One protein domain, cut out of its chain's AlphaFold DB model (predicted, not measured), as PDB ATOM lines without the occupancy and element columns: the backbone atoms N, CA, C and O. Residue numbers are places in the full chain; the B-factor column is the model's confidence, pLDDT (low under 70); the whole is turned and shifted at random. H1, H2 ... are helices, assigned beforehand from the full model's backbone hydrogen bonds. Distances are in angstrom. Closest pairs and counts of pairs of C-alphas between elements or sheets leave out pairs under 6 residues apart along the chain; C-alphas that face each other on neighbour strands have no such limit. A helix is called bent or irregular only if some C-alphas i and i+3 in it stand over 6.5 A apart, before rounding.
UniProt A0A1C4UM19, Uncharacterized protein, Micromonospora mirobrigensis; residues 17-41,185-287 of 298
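AT A GLANCE: This is residues 17 to 41 and 185 to 287 of the 298 residues of an uncharacterized protein of Micromonospora mirobrigensis (UniProt A0A1C4UM19). Two antiparallel helix pairs, H1 with H2 and H3a with H4, make an elongated body; H2 and H3a open as a V from their tight link, and the second arm of the bent helix H3, H3b, packs on H1 near its own beginning, with residues 236 to 240. Residues 248 to 253, of which 248 and 249 belong to H3b, stick out, and the long link of residues 250 to 264 leads from there back to H4. The 128 printed residues hold four named helices, H1 to H4 in order, and no named strand: all helix, packing part aligned and part crossed. The whole is compact, with a radius of gyration of the C-alphas of 15.4 A and spans of 54 by 28 by 23 A.

IN THESE COORDINATES: Find C-alpha 17 at (-24.411, 32.816, -21.037); H1, residues 17 to 41, runs 36.2 A from there. H2, residues 185 to 213, is 41.7 A long. H3, residues 215 to 249, was assigned as one helix by its hydrogen bonds but is bent, with C-alphas 231 and 234 7.0 A apart; its arms are H3a, residues 215 to 231, 25.0 A, and H3b, residues 234 to 249, 21.6 A, at a steep tilt of 45 degrees. H4, residues 265 to 286, is 32.2 A and ends at C-alpha 286 (-13.074, 17.986, -23.617); it is irregular, but only just, with C-alphas 266 and 269 6.52 A apart.

HOW THE PARTS SIT: Look at Ala 29 and Ala 193, the closest C-alphas of H1 and H2, 4.0 A: the helices touch, opposite ways, at 33 degrees, a shallow tilt only just short of steep. H2 and H3a form a hairpin, closest at the C-alphas of Met 211 and Ala 218, 4.6 A. H1 touches H3b with residues 26 to 30 alone, closest at the C-alphas of Val 27 and Thr 236, 5.7 A. H3a and H4 touch, opposite ways at a shallow tilt of 20 degrees, closest at the C-alphas of Gly 228 and Gly 274, 3.7 A. H1 and H4 are apart. Every O i to N i+4 pair is within hydrogen-bond range in H1; H2 has 24 of 25, H3a 12 of 13, H3b 11 of 12 and H4 16 of 18.

THE WHOLE: The two C-alphas farthest apart are those of Gly 215 and Val 252, 54.2 A. Residues 42 to 184 are not printed; C-alphas 41 and 185 are 6.2 A apart across the cut. The link from H3 to H4, residues 250 to 264, is long. Mean pLDDT of the printed part is 94.5, with residue 250 under 70.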
ATOM      1  N   ALA A  17     -25.458  33.339 -20.161       91.00
ATOM      2  CA  ALA A  17     -24.411  32.816 -21.037       91.00
ATOM      3  C   ALA A  17     -24.416  33.474 -22.427       91.00
ATOM      4  O   ALA A  17     -23.458  33.300 -23.179       91.00
ATOM      5  N   LEU A  18     -25.459  34.247 -22.750       93.44
ATOM      6  CA  LEU A  18     -25.633  34.873 -24.057       93.44
ATOM      7  C   LEU A  18     -24.449  35.771 -24.472       93.44
ATOM      8  O   LEU A  18     -23.984  35.594 -25.594       93.44
ATOM      9  N   PRO A  19     -23.876  36.646 -23.614       95.75
ATOM     10  CA  PRO A  19     -22.756  37.498 -24.032       95.75
ATOM     11  C   PRO A  19     -21.520  36.698 -24.462       95.75
ATOM     12  O   PRO A  19     -20.902  37.003 -25.476       95.75
ATOM     13  N   GLY A  20     -21.186  35.633 -23.725       95.31
ATOM     14  CA  GLY A  20     -20.062  34.760 -24.074       95.31
ATOM     15  C   GLY A  20     -20.319  33.959 -25.351       95.31
ATOM     16  O   GLY A  20     -19.403  33.767 -26.145       95.31
ATOM     17  N   ALA A  21     -21.567  33.531 -25.573       95.88
ATOM     18  CA  ALA A  21     -21.957  32.846 -26.800       95.88
ATOM     19  C   ALA A  21     -21.869  33.762 -28.025       95.88
ATOM     20  O   ALA A  21     -21.313  33.357 -29.043       95.88
ATOM     21  N   LEU A  22     -22.353  35.001 -27.909       97.06
ATOM     22  CA  LEU A  22     -22.244  36.007 -28.964       97.06
ATOM     23  C   LEU A  22     -20.782  36.347 -29.257       97.06
ATOM     24  O   LEU A  22     -20.378  36.310 -30.411       97.06
ATOM     25  N   ALA A  23     -19.961  36.585 -28.230       97.56
ATOM     26  CA  ALA A  23     -18.539  36.857 -28.424       97.56
ATOM     27  C   ALA A  23     -17.822  35.698 -29.140       97.56
ATOM     28  O   ALA A  23     -17.098  35.934 -30.102       97.56
ATOM     29  N   LEU A  24     -18.063  34.443 -28.738       97.62
ATOM     30  CA  LEU A  24     -17.472  33.281 -29.417       97.62
ATOM     31  C   LEU A  24     -17.970  33.131 -30.864       97.62
ATOM     32  O   LEU A  24     -17.196  32.762 -31.744       97.62
ATOM     33  N   THR A  25     -19.247  33.433 -31.106       97.69
ATOM     34  CA  THR A  25     -19.857  33.452 -32.445       97.69
ATOM     35  C   THR A  25     -19.150  34.461 -33.348       97.69
ATOM     36  O   THR A  25     -18.762  34.105 -34.453       97.69
ATOM     37  N   LEU A  26     -18.924  35.685 -32.863       98.12
ATOM     38  CA  LEU A  26     -18.225  36.737 -33.607       98.12
ATOM     39  C   LEU A  26     -16.762  36.371 -33.882       98.12
ATOM     40  O   LEU A  26     -16.304  36.518 -35.010       98.12
ATOM     41  N   VAL A  27     -16.048  35.837 -32.881       98.25
ATOM     42  CA  VAL A  27     -14.653  35.381 -33.039       98.25
ATOM     43  C   VAL A  27     -14.550  34.316 -34.125       98.25
ATOM     44  O   VAL A  27     -13.704  34.411 -35.007       98.25
ATOM     45  N   LEU A  28     -15.423  33.308 -34.099       98.25
ATOM     46  CA  LEU A  28     -15.373  32.244 -35.098       98.25
ATOM     47  C   LEU A  28     -15.883  32.689 -36.468       98.25
ATOM     48  O   LEU A  28     -15.350  32.216 -37.467       98.25
ATOM     49  N   ALA A  29     -16.831  33.624 -36.537       98.31
ATOM     50  CA  ALA A  29     -17.203  34.266 -37.794       98.31
ATOM     51  C   ALA A  29     -15.993  34.969 -38.434       98.31
ATOM     52  O   ALA A  29     -15.675  34.704 -39.589       98.31
ATOM     53  N   ALA A  30     -15.258  35.781 -37.670       98.19
ATOM     54  CA  ALA A  30     -14.068  36.475 -38.162       98.19
ATOM     55  C   ALA A  30     -12.960  35.505 -38.608       98.19
ATOM     56  O   ALA A  30     -12.399  35.668 -39.689       98.19
ATOM     57  N   LEU A  31     -12.660  34.470 -37.814       97.81
ATOM     58  CA  LEU A  31     -11.587  33.519 -38.129       97.81
ATOM     59  C   LEU A  31     -11.914  32.638 -39.343       97.81
ATOM     60  O   LEU A  31     -11.068  32.461 -40.217       97.81
ATOM     61  N   VAL A  32     -13.129  32.086 -39.418       98.44
ATOM     62  CA  VAL A  32     -13.523  31.220 -40.543       98.44
ATOM     63  C   VAL A  32     -13.761  32.047 -41.808       98.44
ATOM     64  O   VAL A  32     -13.378  31.609 -42.889       98.44
ATOM     65  N   GLY A  33     -14.309  33.261 -41.682       98.25
ATOM     66  CA  GLY A  33     -14.397  34.217 -42.788       98.25
ATOM     67  C   GLY A  33     -13.019  34.584 -43.334       98.25
ATOM     68  O   GLY A  33     -12.803  34.504 -44.535       98.25
ATOM     69  N   SER A  34     -12.055  34.872 -42.455       97.81
ATOM     70  CA  SER A  34     -10.664  35.159 -42.831       97.81
ATOM     71  C   SER A  34      -9.993  33.989 -43.550       97.81
ATOM     72  O   SER A  34      -9.336  34.176 -44.570       97.81
ATOM     73  N   LEU A  35     -10.181  32.765 -43.050       97.81
ATOM     74  CA  LEU A  35      -9.647  31.563 -43.690       97.81
ATOM     75  C   LEU A  35     -10.265  31.336 -45.078       97.81
ATOM     76  O   LEU A  35      -9.564  30.955 -46.013       97.81
ATOM     77  N   ALA A  36     -11.567  31.578 -45.225       98.12
ATOM     78  CA  ALA A  36     -12.250  31.466 -46.508       98.12
ATOM     79  C   ALA A  36     -11.828  32.576 -47.487       98.12
ATOM     80  O   ALA A  36     -11.652  32.296 -48.672       98.12
ATOM     81  N   ALA A  37     -11.582  33.794 -46.993       97.31
ATOM     82  CA  ALA A  37     -10.981  34.881 -47.763       97.31
ATOM     83  C   ALA A  37      -9.610  34.459 -48.307       97.31
ATOM     84  O   ALA A  37      -9.355  34.567 -49.504       97.31
ATOM     85  N   TRP A  38      -8.752  33.905 -47.444       97.19
ATOM     86  CA  TRP A  38      -7.432  33.401 -47.829       97.19
ATOM     87  C   TRP A  38      -7.521  32.312 -48.903       97.19
ATOM     88  O   TRP A  38      -6.717  32.304 -49.836       97.19
ATOM     89  N   ALA A  39      -8.511  31.421 -48.797       97.88
ATOM     90  CA  ALA A  39      -8.773  30.405 -49.810       97.88
ATOM     91  C   ALA A  39      -9.221  31.024 -51.146       97.88
ATOM     92  O   ALA A  39      -8.767  30.579 -52.196       97.88
ATOM     93  N   GLY A  40     -10.056  32.068 -51.120       97.31
ATOM     94  CA  GLY A  40     -10.444  32.819 -52.320       97.31
ATOM     95  C   GLY A  40      -9.258  33.492 -53.000       97.31
ATOM     96  O   GLY A  40      -9.111  33.413 -54.214       97.31
ATOM     97  N   TRP A  41      -8.338  34.052 -52.220       96.75
ATOM     98  CA  TRP A  41      -7.119  34.657 -52.749       96.75
ATOM     99  C   TRP A  41      -6.174  33.666 -53.444       96.75
ATOM    100  O   TRP A  41      -5.339  34.087 -54.241       96.75
ATOM    101  N   VAL A 185     -13.403  36.070 -53.402       95.56
ATOM    102  CA  VAL A 185     -13.017  36.439 -52.032       95.56
ATOM    103  C   VAL A 185     -14.187  36.974 -51.207       95.56
ATOM    104  O   VAL A 185     -14.426  36.394 -50.142       95.56
ATOM    105  N   PRO A 186     -14.977  37.979 -51.633       94.69
ATOM    106  CA  PRO A 186     -16.055  38.507 -50.794       94.69
ATOM    107  C   PRO A 186     -17.134  37.452 -50.509       94.69
ATOM    108  O   PRO A 186     -17.621  37.344 -49.380       94.69
ATOM    109  N   TRP A 187     -17.463  36.607 -51.490       95.94
ATOM    110  CA  TRP A 187     -18.460  35.545 -51.324       95.94
ATOM    111  C   TRP A 187     -17.984  34.434 -50.394       95.94
ATOM    112  O   TRP A 187     -18.734  34.001 -49.516       95.94
ATOM    113  N   LEU A 188     -16.736  33.990 -50.553       97.12
ATOM    114  CA  LEU A 188     -16.139  32.992 -49.670       97.12
ATOM    115  C   LEU A 188     -15.982  33.540 -48.253       97.12
ATOM    116  O   LEU A 188     -16.315  32.836 -47.302       97.12
ATOM    117  N   THR A 189     -15.576  34.801 -48.103       97.00
ATOM    118  CA  THR A 189     -15.492  35.487 -46.806       97.00
ATOM    119  C   THR A 189     -16.846  35.497 -46.106       97.00
ATOM    120  O   THR A 189     -16.949  35.061 -44.959       97.00
ATOM    121  N   ALA A 190     -17.910  35.916 -46.801       96.50
ATOM    122  CA  ALA A 190     -19.262  35.948 -46.251       96.50
ATOM    123  C   ALA A 190     -19.771  34.544 -45.877       96.50
ATOM    124  O   ALA A 190     -20.283  34.338 -44.772       96.50
ATOM    125  N   ALA A 191     -19.593  33.556 -46.759       97.62
ATOM    126  CA  ALA A 191     -19.983  32.170 -46.501       97.62
ATOM    127  C   ALA A 191     -19.212  31.568 -45.313       97.62
ATOM    128  O   ALA A 191     -19.804  30.929 -44.438       97.62
ATOM    129  N   GLY A 192     -17.902  31.814 -45.247       98.25
ATOM    130  CA  GLY A 192     -17.037  31.407 -44.147       98.25
ATOM    131  C   GLY A 192     -17.443  32.058 -42.827       98.25
ATOM    132  O   GLY A 192     -17.544  31.370 -41.813       98.25
ATOM    133  N   ALA A 193     -17.763  33.353 -42.835       98.19
ATOM    134  CA  ALA A 193     -18.210  34.063 -41.642       98.19
ATOM    135  C   ALA A 193     -19.542  33.520 -41.107       98.19
ATOM    136  O   ALA A 193     -19.676  33.282 -39.903       98.19
ATOM    137  N   LEU A 194     -20.508  33.237 -41.988       97.94
ATOM    138  CA  LEU A 194     -21.777  32.608 -41.609       97.94
ATOM    139  C   LEU A 194     -21.565  31.209 -41.018       97.94
ATOM    140  O   LEU A 194     -22.130  30.887 -39.969       97.94
ATOM    141  N   LEU A 195     -20.721  30.388 -41.648       98.19
ATOM    142  CA  LEU A 195     -20.373  29.065 -41.133       98.19
ATOM    143  C   LEU A 195     -19.695  29.164 -39.759       98.19
ATOM    144  O   LEU A 195     -20.074  28.451 -38.827       98.19
ATOM    145  N   GLY A 196     -18.733  30.075 -39.613       98.19
ATOM    146  CA  GLY A 196     -18.043  30.349 -38.357       98.19
ATOM    147  C   GLY A 196     -18.996  30.780 -37.245       98.19
ATOM    148  O   GLY A 196     -18.894  30.275 -36.125       98.19
ATOM    149  N   ALA A 197     -19.982  31.623 -37.558       98.00
ATOM    150  CA  ALA A 197     -21.020  32.024 -36.615       98.00
ATOM    151  C   ALA A 197     -21.848  30.817 -36.136       98.00
ATOM    152  O   ALA A 197     -22.023  30.615 -34.931       98.00
ATOM    153  N   VAL A 198     -22.307  29.961 -37.056       96.94
ATOM    154  CA  VAL A 198     -23.056  28.741 -36.707       96.94
ATOM    155  C   VAL A 198     -22.217  27.821 -35.818       96.94
ATOM    156  O   VAL A 198     -22.685  27.377 -34.767       96.94
ATOM    157  N   VAL A 199     -20.962  27.565 -36.193       96.81
ATOM    158  CA  VAL A 199     -20.042  26.727 -35.411       96.81
ATOM    159  C   VAL A 199     -19.804  27.326 -34.024       96.81
ATOM    160  O   VAL A 199     -19.885  26.607 -33.026       96.81
ATOM    161  N   GLY A 200     -19.573  28.636 -33.926       96.75
ATOM    162  CA  GLY A 200     -19.337  29.304 -32.649       96.75
ATOM    163  C   GLY A 200     -20.538  29.287 -31.719       96.75
ATOM    164  O   GLY A 200     -20.381  29.021 -30.523       96.75
ATOM    165  N   TRP A 201     -21.742  29.438 -32.262       96.31
ATOM    166  CA  TRP A 201     -22.974  29.286 -31.498       96.31
ATOM    167  C   TRP A 201     -23.124  27.868 -30.928       96.31
ATOM    168  O   TRP A 201     -23.392  27.685 -29.733       96.31
ATOM    169  N   LEU A 202     -22.893  26.845 -31.758       95.38
ATOM    170  CA  LEU A 202     -22.969  25.442 -31.345       95.38
ATOM    171  C   LEU A 202     -21.914  25.098 -30.284       95.38
ATOM    172  O   LEU A 202     -22.237  24.426 -29.295       95.38
ATOM    173  N   LEU A 203     -20.679  25.585 -30.443       95.44
ATOM    174  CA  LEU A 203     -19.594  25.400 -29.476       95.44
ATOM    175  C   LEU A 203     -19.871  26.116 -28.153       95.44
ATOM    176  O   LEU A 203     -19.612  25.541 -27.094       95.44
ATOM    177  N   ALA A 204     -20.462  27.313 -28.179       95.12
ATOM    178  CA  ALA A 204     -20.881  28.009 -26.967       95.12
ATOM    179  C   ALA A 204     -21.947  27.210 -26.203       95.12
ATOM    180  O   ALA A 204     -21.826  27.005 -24.992       95.12
ATOM    181  N   GLY A 205     -22.960  26.696 -26.909       93.88
ATOM    182  CA  GLY A 205     -23.991  25.838 -26.323       93.88
ATOM    183  C   GLY A 205     -23.414  24.537 -25.753       93.88
ATOM    184  O   GLY A 205     -23.767  24.129 -24.642       93.88
ATOM    185  N   TRP A 206     -22.492  23.894 -26.476       93.94
ATOM    186  CA  TRP A 206     -21.771  22.709 -26.002       93.94
ATOM    187  C   TRP A 206     -20.943  23.003 -24.745       93.94
ATOM    188  O   TRP A 206     -21.081  22.299 -23.740       93.94
ATOM    189  N   GLY A 207     -20.137  24.065 -24.772       94.25
ATOM    190  CA  GLY A 207     -19.286  24.476 -23.661       94.25
ATOM    191  C   GLY A 207     -20.108  24.817 -22.424       94.25
ATOM    192  O   GLY A 207     -19.792  24.362 -21.325       94.25
ATOM    193  N   TYR A 208     -21.227  25.524 -22.598       94.06
ATOM    194  CA  TYR A 208     -22.164  25.832 -21.522       94.06
ATOM    195  C   TYR A 208     -22.735  24.566 -20.863       94.06
ATOM    196  O   TYR A 208     -22.713  24.446 -19.634       94.06
ATOM    197  N   ARG A 209     -23.169  23.574 -21.657       92.12
ATOM    198  CA  ARG A 209     -23.642  22.281 -21.124       92.12
ATOM    199  C   ARG A 209     -22.547  21.550 -20.344       92.12
ATOM    200  O   ARG A 209     -22.818  21.053 -19.253       92.12
ATOM    201  N   ARG A 210     -21.310  21.529 -20.856       92.38
ATOM    202  CA  ARG A 210     -20.159  20.901 -20.180       92.38
ATOM    203  C   ARG A 210     -19.761  21.625 -18.897       92.38
ATOM    204  O   ARG A 210     -19.410  20.981 -17.914       92.38
ATOM    205  N   MET A 211     -19.851  22.951 -18.855       93.19
ATOM    206  CA  MET A 211     -19.525  23.712 -17.648       93.19
ATOM    207  C   MET A 211     -20.489  23.425 -16.486       93.19
ATOM    208  O   MET A 211     -20.074  23.473 -15.330       93.19
ATOM    209  N   ARG A 212     -21.748  23.059 -16.758       90.75
ATOM    210  CA  ARG A 212     -22.716  22.708 -15.701       90.75
ATOM    211  C   ARG A 212     -22.396  21.395 -14.985       90.75
ATOM    212  O   ARG A 212     -22.780  21.254 -13.830       90.75
ATOM    213  N   SER A 213     -21.702  20.455 -15.630       85.62
ATOM    214  CA  SER A 213     -21.446  19.122 -15.066       85.62
ATOM    215  C   SER A 213     -20.080  18.966 -14.380       85.62
ATOM    216  O   SER A 213     -19.889  17.997 -13.651       85.62
ATOM    217  N   ARG A 214     -19.124  19.895 -14.572       78.00
ATOM    218  CA  ARG A 214     -17.683  19.645 -14.309       78.00
ATOM    219  C   ARG A 214     -17.030  20.344 -13.112       78.00
ATOM    220  O   ARG A 214     -15.801  20.455 -13.059       78.00
ATOM    221  N   GLY A 215     -17.802  20.788 -12.120       86.44
ATOM    222  CA  GLY A 215     -17.260  21.243 -10.828       86.44
ATOM    223  C   GLY A 215     -16.102  22.268 -10.947       86.44
ATOM    224  O   GLY A 215     -16.246  23.267 -11.654       86.44
ATOM    225  N   PRO A 216     -14.940  22.067 -10.286       90.31
ATOM    226  CA  PRO A 216     -13.814  23.014 -10.332       90.31
ATOM    227  C   PRO A 216     -13.181  23.222 -11.719       90.31
ATOM    228  O   PRO A 216     -12.729  24.327 -12.018       90.31
ATOM    229  N   ALA A 217     -13.144  22.192 -12.574       90.81
ATOM    230  CA  ALA A 217     -12.565  22.300 -13.918       90.81
ATOM    231  C   ALA A 217     -13.387  23.249 -14.803       90.81
ATOM    232  O   ALA A 217     -12.820  24.068 -15.524       90.81
ATOM    233  N   ALA A 218     -14.717  23.217 -14.659       93.12
ATOM    234  CA  ALA A 218     -15.611  24.154 -15.330       93.12
ATOM    235  C   ALA A 218     -15.326  25.614 -14.956       93.12
ATOM    236  O   ALA A 218     -15.372  26.480 -15.822       93.12
ATOM    237  N   ARG A 219     -14.985  25.900 -13.689       93.81
ATOM    238  CA  ARG A 219     -14.642  27.265 -13.250       93.81
ATOM    239  C   ARG A 219     -13.366  27.772 -13.922       93.81
ATOM    240  O   ARG A 219     -13.339  28.910 -14.378       93.81
ATOM    241  N   LYS A 220     -12.337  26.922 -14.020       95.69
ATOM    242  CA  LYS A 220     -11.086  27.254 -14.725       95.69
ATOM    243  C   LYS A 220     -11.331  27.484 -16.215       95.69
ATOM    244  O   LYS A 220     -10.897  28.499 -16.744       95.69
ATOM    245  N   ALA A 221     -12.082  26.593 -16.864       95.88
ATOM    246  CA  ALA A 221     -12.450  26.749 -18.268       95.88
ATOM    247  C   ALA A 221     -13.275  28.020 -18.514       95.88
ATOM    248  O   ALA A 221     -13.024  28.726 -19.484       95.88
ATOM    249  N   ALA A 222     -14.209  28.359 -17.620       95.50
ATOM    250  CA  ALA A 222     -14.986  29.593 -17.709       95.50
ATOM    251  C   ALA A 222     -14.102  30.842 -17.572       95.50
ATOM    252  O   ALA A 222     -14.282  31.793 -18.327       95.50
ATOM    253  N   LEU A 223     -13.148  30.840 -16.634       96.88
ATOM    254  CA  LEU A 223     -12.199  31.942 -16.458       96.88
ATOM    255  C   LEU A 223     -11.324  32.124 -17.703       96.88
ATOM    256  O   LEU A 223     -11.256  33.228 -18.236       96.88
ATOM    257  N   LEU A 224     -10.721  31.036 -18.192       97.75
ATOM    258  CA  LEU A 224      -9.900  31.044 -19.404       97.75
ATOM    259  C   LEU A 224     -10.707  31.472 -20.628       97.75
ATOM    260  O   LEU A 224     -10.232  32.288 -21.402       97.75
ATOM    261  N   SER A 225     -11.950  31.004 -20.768       97.56
ATOM    262  CA  SER A 225     -12.816  31.415 -21.879       97.56
ATOM    263  C   SER A 225     -13.117  32.909 -21.840       97.56
ATOM    264  O   SER A 225     -13.057  33.573 -22.866       97.56
ATOM    265  N   ARG A 226     -13.423  33.464 -20.659       97.56
ATOM    266  CA  ARG A 226     -13.693  34.901 -20.505       97.56
ATOM    267  C   ARG A 226     -12.459  35.742 -20.798       97.56
ATOM    268  O   ARG A 226     -12.576  36.715 -21.529       97.56
ATOM    269  N   ALA A 227     -11.305  35.358 -20.252       98.12
ATOM    270  CA  ALA A 227     -10.041  36.030 -20.535       98.12
ATOM    271  C   ALA A 227      -9.703  35.948 -22.031       98.12
ATOM    272  O   ALA A 227      -9.376  36.957 -22.642       98.12
ATOM    273  N   GLY A 228      -9.874  34.768 -22.631       98.31
ATOM    274  CA  GLY A 228      -9.616  34.539 -24.046       98.31
ATOM    275  C   GLY A 228     -10.492  35.388 -24.959       98.31
ATOM    276  O   GLY A 228      -9.983  36.071 -25.843       98.31
ATOM    277  N   LEU A 229     -11.803  35.414 -24.698       98.19
ATOM    278  CA  LEU A 229     -12.748  36.260 -25.428       98.19
ATOM    279  C   LEU A 229     -12.461  37.748 -25.218       98.19
ATOM    280  O   LEU A 229     -12.516  38.498 -26.181       98.19
ATOM    281  N   LEU A 230     -12.136  38.183 -23.996       97.88
ATOM    282  CA  LEU A 230     -11.816  39.585 -23.714       97.88
ATOM    283  C   LEU A 230     -10.597  40.066 -24.512       97.88
ATOM    284  O   LEU A 230     -10.611  41.185 -25.013       97.88
ATOM    285  N   LEU A 231      -9.573  39.221 -24.646       98.06
ATOM    286  CA  LEU A 231      -8.363  39.540 -25.403       98.06
ATOM    287  C   LEU A 231      -8.585  39.510 -26.925       98.06
ATOM    288  O   LEU A 231      -8.002  40.318 -27.639       98.06
ATOM    289  N   LEU A 232      -9.433  38.605 -27.428       97.62
ATOM    290  CA  LEU A 232      -9.702  38.455 -28.865       97.62
ATOM    291  C   LEU A 232     -10.770  39.405 -29.413       97.62
ATOM    292  O   LEU A 232     -10.756  39.719 -30.604       97.62
ATOM    293  N   LEU A 233     -11.733  39.814 -28.587       97.00
ATOM    294  CA  LEU A 233     -12.908  40.542 -29.060       97.00
ATOM    295  C   LEU A 233     -12.561  41.883 -29.730       97.00
ATOM    296  O   LEU A 233     -13.127  42.127 -30.790       97.00
ATOM    297  N   PRO A 234     -11.637  42.723 -29.218       97.50
ATOM    298  CA  PRO A 234     -11.315  43.997 -29.862       97.50
ATOM    299  C   PRO A 234     -10.862  43.836 -31.316       97.50
ATOM    300  O   PRO A 234     -11.479  44.407 -32.208       97.50
ATOM    301  N   VAL A 235      -9.859  42.987 -31.575       97.69
ATOM    302  CA  VAL A 235      -9.366  42.744 -32.942       97.69
ATOM    303  C   VAL A 235     -10.416  42.059 -33.818       97.69
ATOM    304  O   VAL A 235     -10.558  42.389 -34.988       97.69
ATOM    305  N   THR A 236     -11.224  41.169 -33.240       98.06
ATOM    306  CA  THR A 236     -12.327  40.505 -33.951       98.06
ATOM    307  C   THR A 236     -13.351  41.516 -34.456       98.06
ATOM    308  O   THR A 236     -13.838  41.388 -35.575       98.06
ATOM    309  N   LEU A 237     -13.687  42.528 -33.651       97.81
ATOM    310  CA  LEU A 237     -14.615  43.574 -34.070       97.81
ATOM    311  C   LEU A 237     -14.033  44.412 -35.210       97.81
ATOM    312  O   LEU A 237     -14.763  44.696 -36.151       97.81
ATOM    313  N   VAL A 238     -12.737  44.744 -35.164       97.25
ATOM    314  CA  VAL A 238     -12.060  45.448 -36.268       97.25
ATOM    315  C   VAL A 238     -12.116  44.619 -37.552       97.25
ATOM    316  O   VAL A 238     -12.544  45.130 -38.578       97.25
ATOM    317  N   VAL A 239     -11.798  43.324 -37.482       97.69
ATOM    318  CA  VAL A 239     -11.877  42.406 -38.633       97.69
ATOM    319  C   VAL A 239     -13.281  42.355 -39.225       97.69
ATOM    320  O   VAL A 239     -13.447  42.476 -40.433       97.69
ATOM    321  N   LEU A 240     -14.312  42.208 -38.389       97.38
ATOM    322  CA  LEU A 240     -15.695  42.166 -38.868       97.38
ATOM    323  C   LEU A 240     -16.144  43.501 -39.472       97.38
ATOM    324  O   LEU A 240     -16.911  43.497 -40.432       97.38
ATOM    325  N   ILE A 241     -15.682  44.628 -38.923       95.94
ATOM    326  CA  ILE A 241     -15.936  45.950 -39.498       95.94
ATOM    327  C   ILE A 241     -15.279  46.046 -40.873       95.94
ATOM    328  O   ILE A 241     -15.963  46.424 -41.817       95.94
ATOM    329  N   GLU A 242     -14.009  45.663 -41.014       93.50
ATOM    330  CA  GLU A 242     -13.289  45.731 -42.291       93.50
ATOM    331  C   GLU A 242     -13.889  44.788 -43.348       93.50
ATOM    332  O   GLU A 242     -14.121  45.213 -44.478       93.50
ATOM    333  N   MET A 243     -14.304  43.573 -42.968       94.69
ATOM    334  CA  MET A 243     -15.027  42.644 -43.857       94.69
ATOM    335  C   MET A 243     -16.311  43.231 -44.463       94.69
ATOM    336  O   MET A 243     -16.751  42.782 -45.518       94.69
ATOM    337  N   VAL A 244     -16.947  44.193 -43.789       93.25
ATOM    338  CA  VAL A 244     -18.168  44.861 -44.267       93.25
ATOM    339  C   VAL A 244     -17.832  46.177 -44.960       93.25
ATOM    340  O   VAL A 244     -18.378  46.485 -46.017       93.25
ATOM    341  N   ARG A 245     -16.944  46.964 -44.353       91.19
ATOM    342  CA  ARG A 245     -16.570  48.304 -44.797       91.19
ATOM    343  C   ARG A 245     -15.907  48.264 -46.162       91.19
ATOM    344  O   ARG A 245     -16.328  49.025 -47.026       91.19
ATOM    345  N   VAL A 246     -14.908  47.397 -46.337       85.75
ATOM    346  CA  VAL A 246     -14.117  47.313 -47.566       85.75
ATOM    347  C   VAL A 246     -15.036  47.094 -48.774       85.75
ATOM    348  O   VAL A 246     -15.155  48.027 -49.568       85.75
ATOM    349  N   PRO A 247     -15.804  45.990 -48.881       85.62
ATOM    350  CA  PRO A 247     -16.615  45.716 -50.069       85.62
ATOM    351  C   PRO A 247     -17.772  46.697 -50.305       85.62
ATOM    352  O   PRO A 247     -18.233  46.808 -51.438       85.62
ATOM    353  N   LEU A 248     -18.280  47.380 -49.272       86.75
ATOM    354  CA  LEU A 248     -19.472  48.230 -49.403       86.75
ATOM    355  C   LEU A 248     -19.174  49.719 -49.582       86.75
ATOM    356  O   LEU A 248     -20.002  50.423 -50.157       86.75
ATOM    357  N   LEU A 249     -18.060  50.219 -49.040       81.25
ATOM    358  CA  LEU A 249     -17.806  51.662 -48.934       81.25
ATOM    359  C   LEU A 249     -16.582  52.132 -49.726       81.25
ATOM    360  O   LEU A 249     -16.432  53.335 -49.939       81.25
ATOM    361  N   SER A 250     -15.720  51.218 -50.167       69.62
ATOM    362  CA  SER A 250     -14.477  51.569 -50.851       69.62
ATOM    363  C   SER A 250     -14.654  51.454 -52.366       69.62
ATOM    364  O   SER A 250     -14.782  50.349 -52.883       69.62
ATOM    365  N   GLY A 251     -14.669  52.590 -53.077       72.12
ATOM    366  CA  GLY A 251     -14.761  52.616 -54.545       72.12
ATOM    367  C   GLY A 251     -13.527  52.021 -55.227       72.12
ATOM    368  O   GLY A 251     -13.658  51.208 -56.134       72.12
ATOM    369  N   VAL A 252     -12.335  52.371 -54.735       70.06
ATOM    370  CA  VAL A 252     -11.066  51.764 -55.151       70.06
ATOM    371  C   VAL A 252     -10.430  51.101 -53.944       70.06
ATOM    372  O   VAL A 252     -10.211  51.745 -52.918       70.06
ATOM    373  N   GLN A 253     -10.183  49.801 -54.056       71.69
ATOM    374  CA  GLN A 253      -9.636  48.992 -52.976       71.69
ATOM    375  C   GLN A 253      -8.194  48.637 -53.283       71.69
ATOM    376  O   GLN A 253      -7.891  48.023 -54.307       71.69
ATOM    377  N   LEU A 254      -7.312  48.994 -52.354       82.50
ATOM    378  CA  LEU A 254      -6.051  48.287 -52.252       82.50
ATOM    379  C   LEU A 254      -6.352  46.855 -51.815       82.50
ATOM    380  O   LEU A 254      -7.221  46.662 -50.962       82.50
ATOM    381  N   PRO A 255      -5.659  45.863 -52.384       85.62
ATOM    382  CA  PRO A 255      -5.858  44.480 -52.001       85.62
ATOM    383  C   PRO A 255      -5.451  44.300 -50.535       85.62
ATOM    384  O   PRO A 255      -4.268  44.281 -50.203       85.62
ATOM    385  N   GLN A 256      -6.445  44.207 -49.651       90.44
ATOM    386  CA  GLN A 256      -6.252  44.070 -48.210       90.44
ATOM    387  C   GLN A 256      -6.830  42.735 -47.739       90.44
ATOM    388  O   GLN A 256      -7.998  42.434 -47.994       90.44
ATOM    389  N   PRO A 257      -6.043  41.899 -47.045       93.25
ATOM    390  CA  PRO A 257      -6.561  40.644 -46.543       93.25
ATOM    391  C   PRO A 257      -7.541  40.911 -45.397       93.25
ATOM    392  O   PRO A 257      -7.251  41.680 -44.486       93.25
ATOM    393  N   ALA A 258      -8.667  40.197 -45.360       94.50
ATOM    394  CA  ALA A 258      -9.655  40.355 -44.286       94.50
ATOM    395  C   ALA A 258      -9.086  40.092 -42.871       94.50
ATOM    396  O   ALA A 258      -9.654  40.539 -41.877       94.50
ATOM    397  N   TRP A 259      -7.968  39.365 -42.768       96.06
ATOM    398  CA  TRP A 259      -7.271  39.091 -41.509       96.06
ATOM    399  C   TRP A 259      -6.183  40.107 -41.155       96.06
ATOM    400  O   TRP A 259      -5.511  39.906 -40.143       96.06
ATOM    401  N   ASP A 260      -6.000  41.170 -41.940       95.50
ATOM    402  CA  ASP A 260      -4.953  42.173 -41.726       95.50
ATOM    403  C   ASP A 260      -4.896  42.717 -40.285       95.50
ATOM    404  O   ASP A 260      -3.823  42.702 -39.683       95.50
ATOM    405  N   PRO A 261      -6.023  43.033 -39.610       96.56
ATOM    406  CA  PRO A 261      -5.960  43.509 -38.229       96.56
ATOM    407  C   PRO A 261      -5.363  42.501 -37.230       96.56
ATOM    408  O   PRO A 261      -4.861  42.905 -36.182       96.56
ATOM    409  N   TYR A 262      -5.383  41.191 -37.522       96.44
ATOM    410  CA  TYR A 262      -4.688  40.186 -36.703       96.44
ATOM    411  C   TYR A 262      -3.164  40.220 -36.880       96.44
ATOM    412  O   TYR A 262      -2.449  39.604 -36.088       96.44
ATOM    413  N   MET A 263      -2.666  40.904 -37.907       96.06
ATOM    414  CA  MET A 263      -1.249  41.002 -38.240       96.06
ATOM    415  C   MET A 263      -0.571  42.216 -37.586       96.06
ATOM    416  O   MET A 263       0.654  42.205 -37.478       96.06
ATOM    417  N   LEU A 264      -1.348  43.171 -37.059       94.19
ATOM    418  CA  LEU A 264      -0.859  44.399 -36.425       94.19
ATOM    419  C   LEU A 264      -0.230  44.168 -35.042       94.19
ATOM    420  O   LEU A 264      -0.779  43.452 -34.196       94.19
ATOM    421  N   VAL A 265       0.877  44.875 -34.784       90.25
ATOM    422  CA  VAL A 265       1.773  44.715 -33.619       90.25
ATOM    423  C   VAL A 265       1.050  44.692 -32.254       90.25
ATOM    424  O   VAL A 265       1.312  43.860 -31.385       90.25
ATOM    425  N   PHE A 266       0.071  45.579 -32.055       89.56
ATOM    426  CA  PHE A 266      -0.632  45.724 -30.772       89.56
ATOM    427  C   PHE A 266      -1.844  44.800 -30.630       89.56
ATOM    428  O   PHE A 266      -2.320  44.568 -29.517       89.56
ATOM    429  N   LEU A 267      -2.355  44.271 -31.741       94.56
ATOM    430  CA  LEU A 267      -3.556  43.438 -31.762       94.56
ATOM    431  C   LEU A 267      -3.217  41.947 -31.772       94.56
ATOM    432  O   LEU A 267      -3.936  41.148 -31.167       94.56
ATOM    433  N   ARG A 268      -2.095  41.569 -32.391       95.44
ATOM    434  CA  ARG A 268      -1.692  40.173 -32.564       95.44
ATOM    435  C   ARG A 268      -1.358  39.478 -31.249       95.44
ATOM    436  O   ARG A 268      -1.870  38.389 -31.001       95.44
ATOM    437  N   VAL A 269      -0.546  40.084 -30.378       96.38
ATOM    438  CA  VAL A 269      -0.144  39.443 -29.109       96.38
ATOM    439  C   VAL A 269      -1.357  39.143 -28.214       96.38
ATOM    440  O   VAL A 269      -1.510  37.986 -27.804       96.38
ATOM    441  N   PRO A 270      -2.271  40.103 -27.942       97.25
ATOM    442  CA  PRO A 270      -3.515  39.799 -27.240       97.25
ATOM    443  C   PRO A 270      -4.342  38.720 -27.946       97.25
ATOM    444  O   PRO A 270      -4.840  37.814 -27.278       97.25
ATOM    445  N   ALA A 271      -4.445  38.757 -29.278       97.38
ATOM    446  CA  ALA A 271      -5.192  37.759 -30.039       97.38
ATOM    447  C   ALA A 271      -4.631  36.341 -29.854       97.38
ATOM    448  O   ALA A 271      -5.387  35.413 -29.562       97.38
ATOM    449  N   LEU A 272      -3.310  36.171 -29.957       97.00
ATOM    450  CA  LEU A 272      -2.632  34.887 -29.763       97.00
ATOM    451  C   LEU A 272      -2.821  34.363 -28.337       97.00
ATOM    452  O   LEU A 272      -3.200  33.205 -28.148       97.00
ATOM    453  N   LEU A 273      -2.625  35.217 -27.328       97.75
ATOM    454  CA  LEU A 273      -2.872  34.855 -25.929       97.75
ATOM    455  C   LEU A 273      -4.337  34.468 -25.707       97.75
ATOM    456  O   LEU A 273      -4.628  33.488 -25.015       97.75
ATOM    457  N   GLY A 274      -5.260  35.201 -26.330       98.06
ATOM    458  CA  GLY A 274      -6.682  34.921 -26.256       98.06
ATOM    459  C   GLY A 274      -7.048  33.579 -26.889       98.06
ATOM    460  O   GLY A 274      -7.772  32.786 -26.281       98.06
ATOM    461  N   ALA A 275      -6.480  33.276 -28.058       97.88
ATOM    462  CA  ALA A 275      -6.655  32.005 -28.752       97.88
ATOM    463  C   ALA A 275      -6.119  30.832 -27.919       97.88
ATOM    464  O   ALA A 275      -6.829  29.844 -27.720       97.88
ATOM    465  N   VAL A 276      -4.917  30.960 -27.347       98.06
ATOM    466  CA  VAL A 276      -4.339  29.948 -26.447       98.06
ATOM    467  C   VAL A 276      -5.236  29.717 -25.226       98.06
ATOM    468  O   VAL A 276      -5.498  28.566 -24.868       98.06
ATOM    469  N   ALA A 277      -5.772  30.776 -24.614       98.31
ATOM    470  CA  ALA A 277      -6.708  30.656 -23.495       98.31
ATOM    471  C   ALA A 277      -8.001  29.912 -23.883       98.31
ATOM    472  O   ALA A 277      -8.464  29.053 -23.124       98.31
ATOM    473  N   LEU A 278      -8.566  30.187 -25.065       98.25
ATOM    474  CA  LEU A 278      -9.753  29.482 -25.565       98.25
ATOM    475  C   LEU A 278      -9.475  28.006 -25.850       98.25
ATOM    476  O   LEU A 278     -10.276  27.152 -25.464       98.25
ATOM    477  N   LEU A 279      -8.331  27.686 -26.457       97.88
ATOM    478  CA  LEU A 279      -7.915  26.304 -26.698       97.88
ATOM    479  C   LEU A 279      -7.709  25.546 -25.382       97.88
ATOM    480  O   LEU A 279      -8.195  24.426 -25.229       97.88
ATOM    481  N   ALA A 280      -7.069  26.174 -24.393       97.75
ATOM    482  CA  ALA A 280      -6.893  25.592 -23.065       97.75
ATOM    483  C   ALA A 280      -8.245  25.352 -22.365       97.75
ATOM    484  O   ALA A 280      -8.464  24.297 -21.763       97.75
ATOM    485  N   ALA A 281      -9.184  26.299 -22.475       97.00
ATOM    486  CA  ALA A 281     -10.538  26.133 -21.960       97.00
ATOM    487  C   ALA A 281     -11.276  24.972 -22.644       97.00
ATOM    488  O   ALA A 281     -11.874  24.138 -21.959       97.00
ATOM    489  N   ALA A 282     -11.196  24.878 -23.974       96.31
ATOM    490  CA  ALA A 282     -11.789  23.792 -24.744       96.31
ATOM    491  C   ALA A 282     -11.199  22.429 -24.345       96.31
ATOM    492  O   ALA A 282     -11.957  21.491 -24.102       96.31
ATOM    493  N   ALA A 283      -9.877  22.332 -24.173       96.12
ATOM    494  CA  ALA A 283      -9.201  21.112 -23.728       96.12
ATOM    495  C   ALA A 283      -9.676  20.657 -22.335       96.12
ATOM    496  O   ALA A 283     -10.005  19.485 -22.134       96.12
ATOM    497  N   LEU A 284      -9.810  21.589 -21.381       95.50
ATOM    498  CA  LEU A 284     -10.370  21.299 -20.052       95.50
ATOM    499  C   LEU A 284     -11.823  20.801 -20.125       95.50
ATOM    500  O   LEU A 284     -12.221  19.938 -19.340       95.50
ATOM    501  N   LEU A 285     -12.617  21.328 -21.061       94.69
ATOM    502  CA  LEU A 285     -14.006  20.914 -21.288       94.69
ATOM    503  C   LEU A 285     -14.142  19.650 -22.142       94.69
ATOM    504  O   LEU A 285     -15.213  19.040 -22.134       94.69
ATOM    505  N   ALA A 286     -13.100  19.228 -22.852       94.69
ATOM    506  CA  ALA A 286     -13.074  17.986 -23.617       94.69
ATOM    507  C   ALA A 286     -12.662  16.780 -22.757       94.69
ATOM    508  O   ALA A 286     -13.182  15.688 -22.977       94.69
ATOM    509  N   GLY A 287     -11.805  16.984 -21.747       92.56
ATOM    510  CA  GLY A 287     -11.256  15.917 -20.902       92.56
ATOM    511  C   GLY A 287     -12.300  15.036 -20.183       92.56
ATOM    512  O   GLY A 287     -13.443  15.463 -19.979       92.56
TER     513      GLY A 287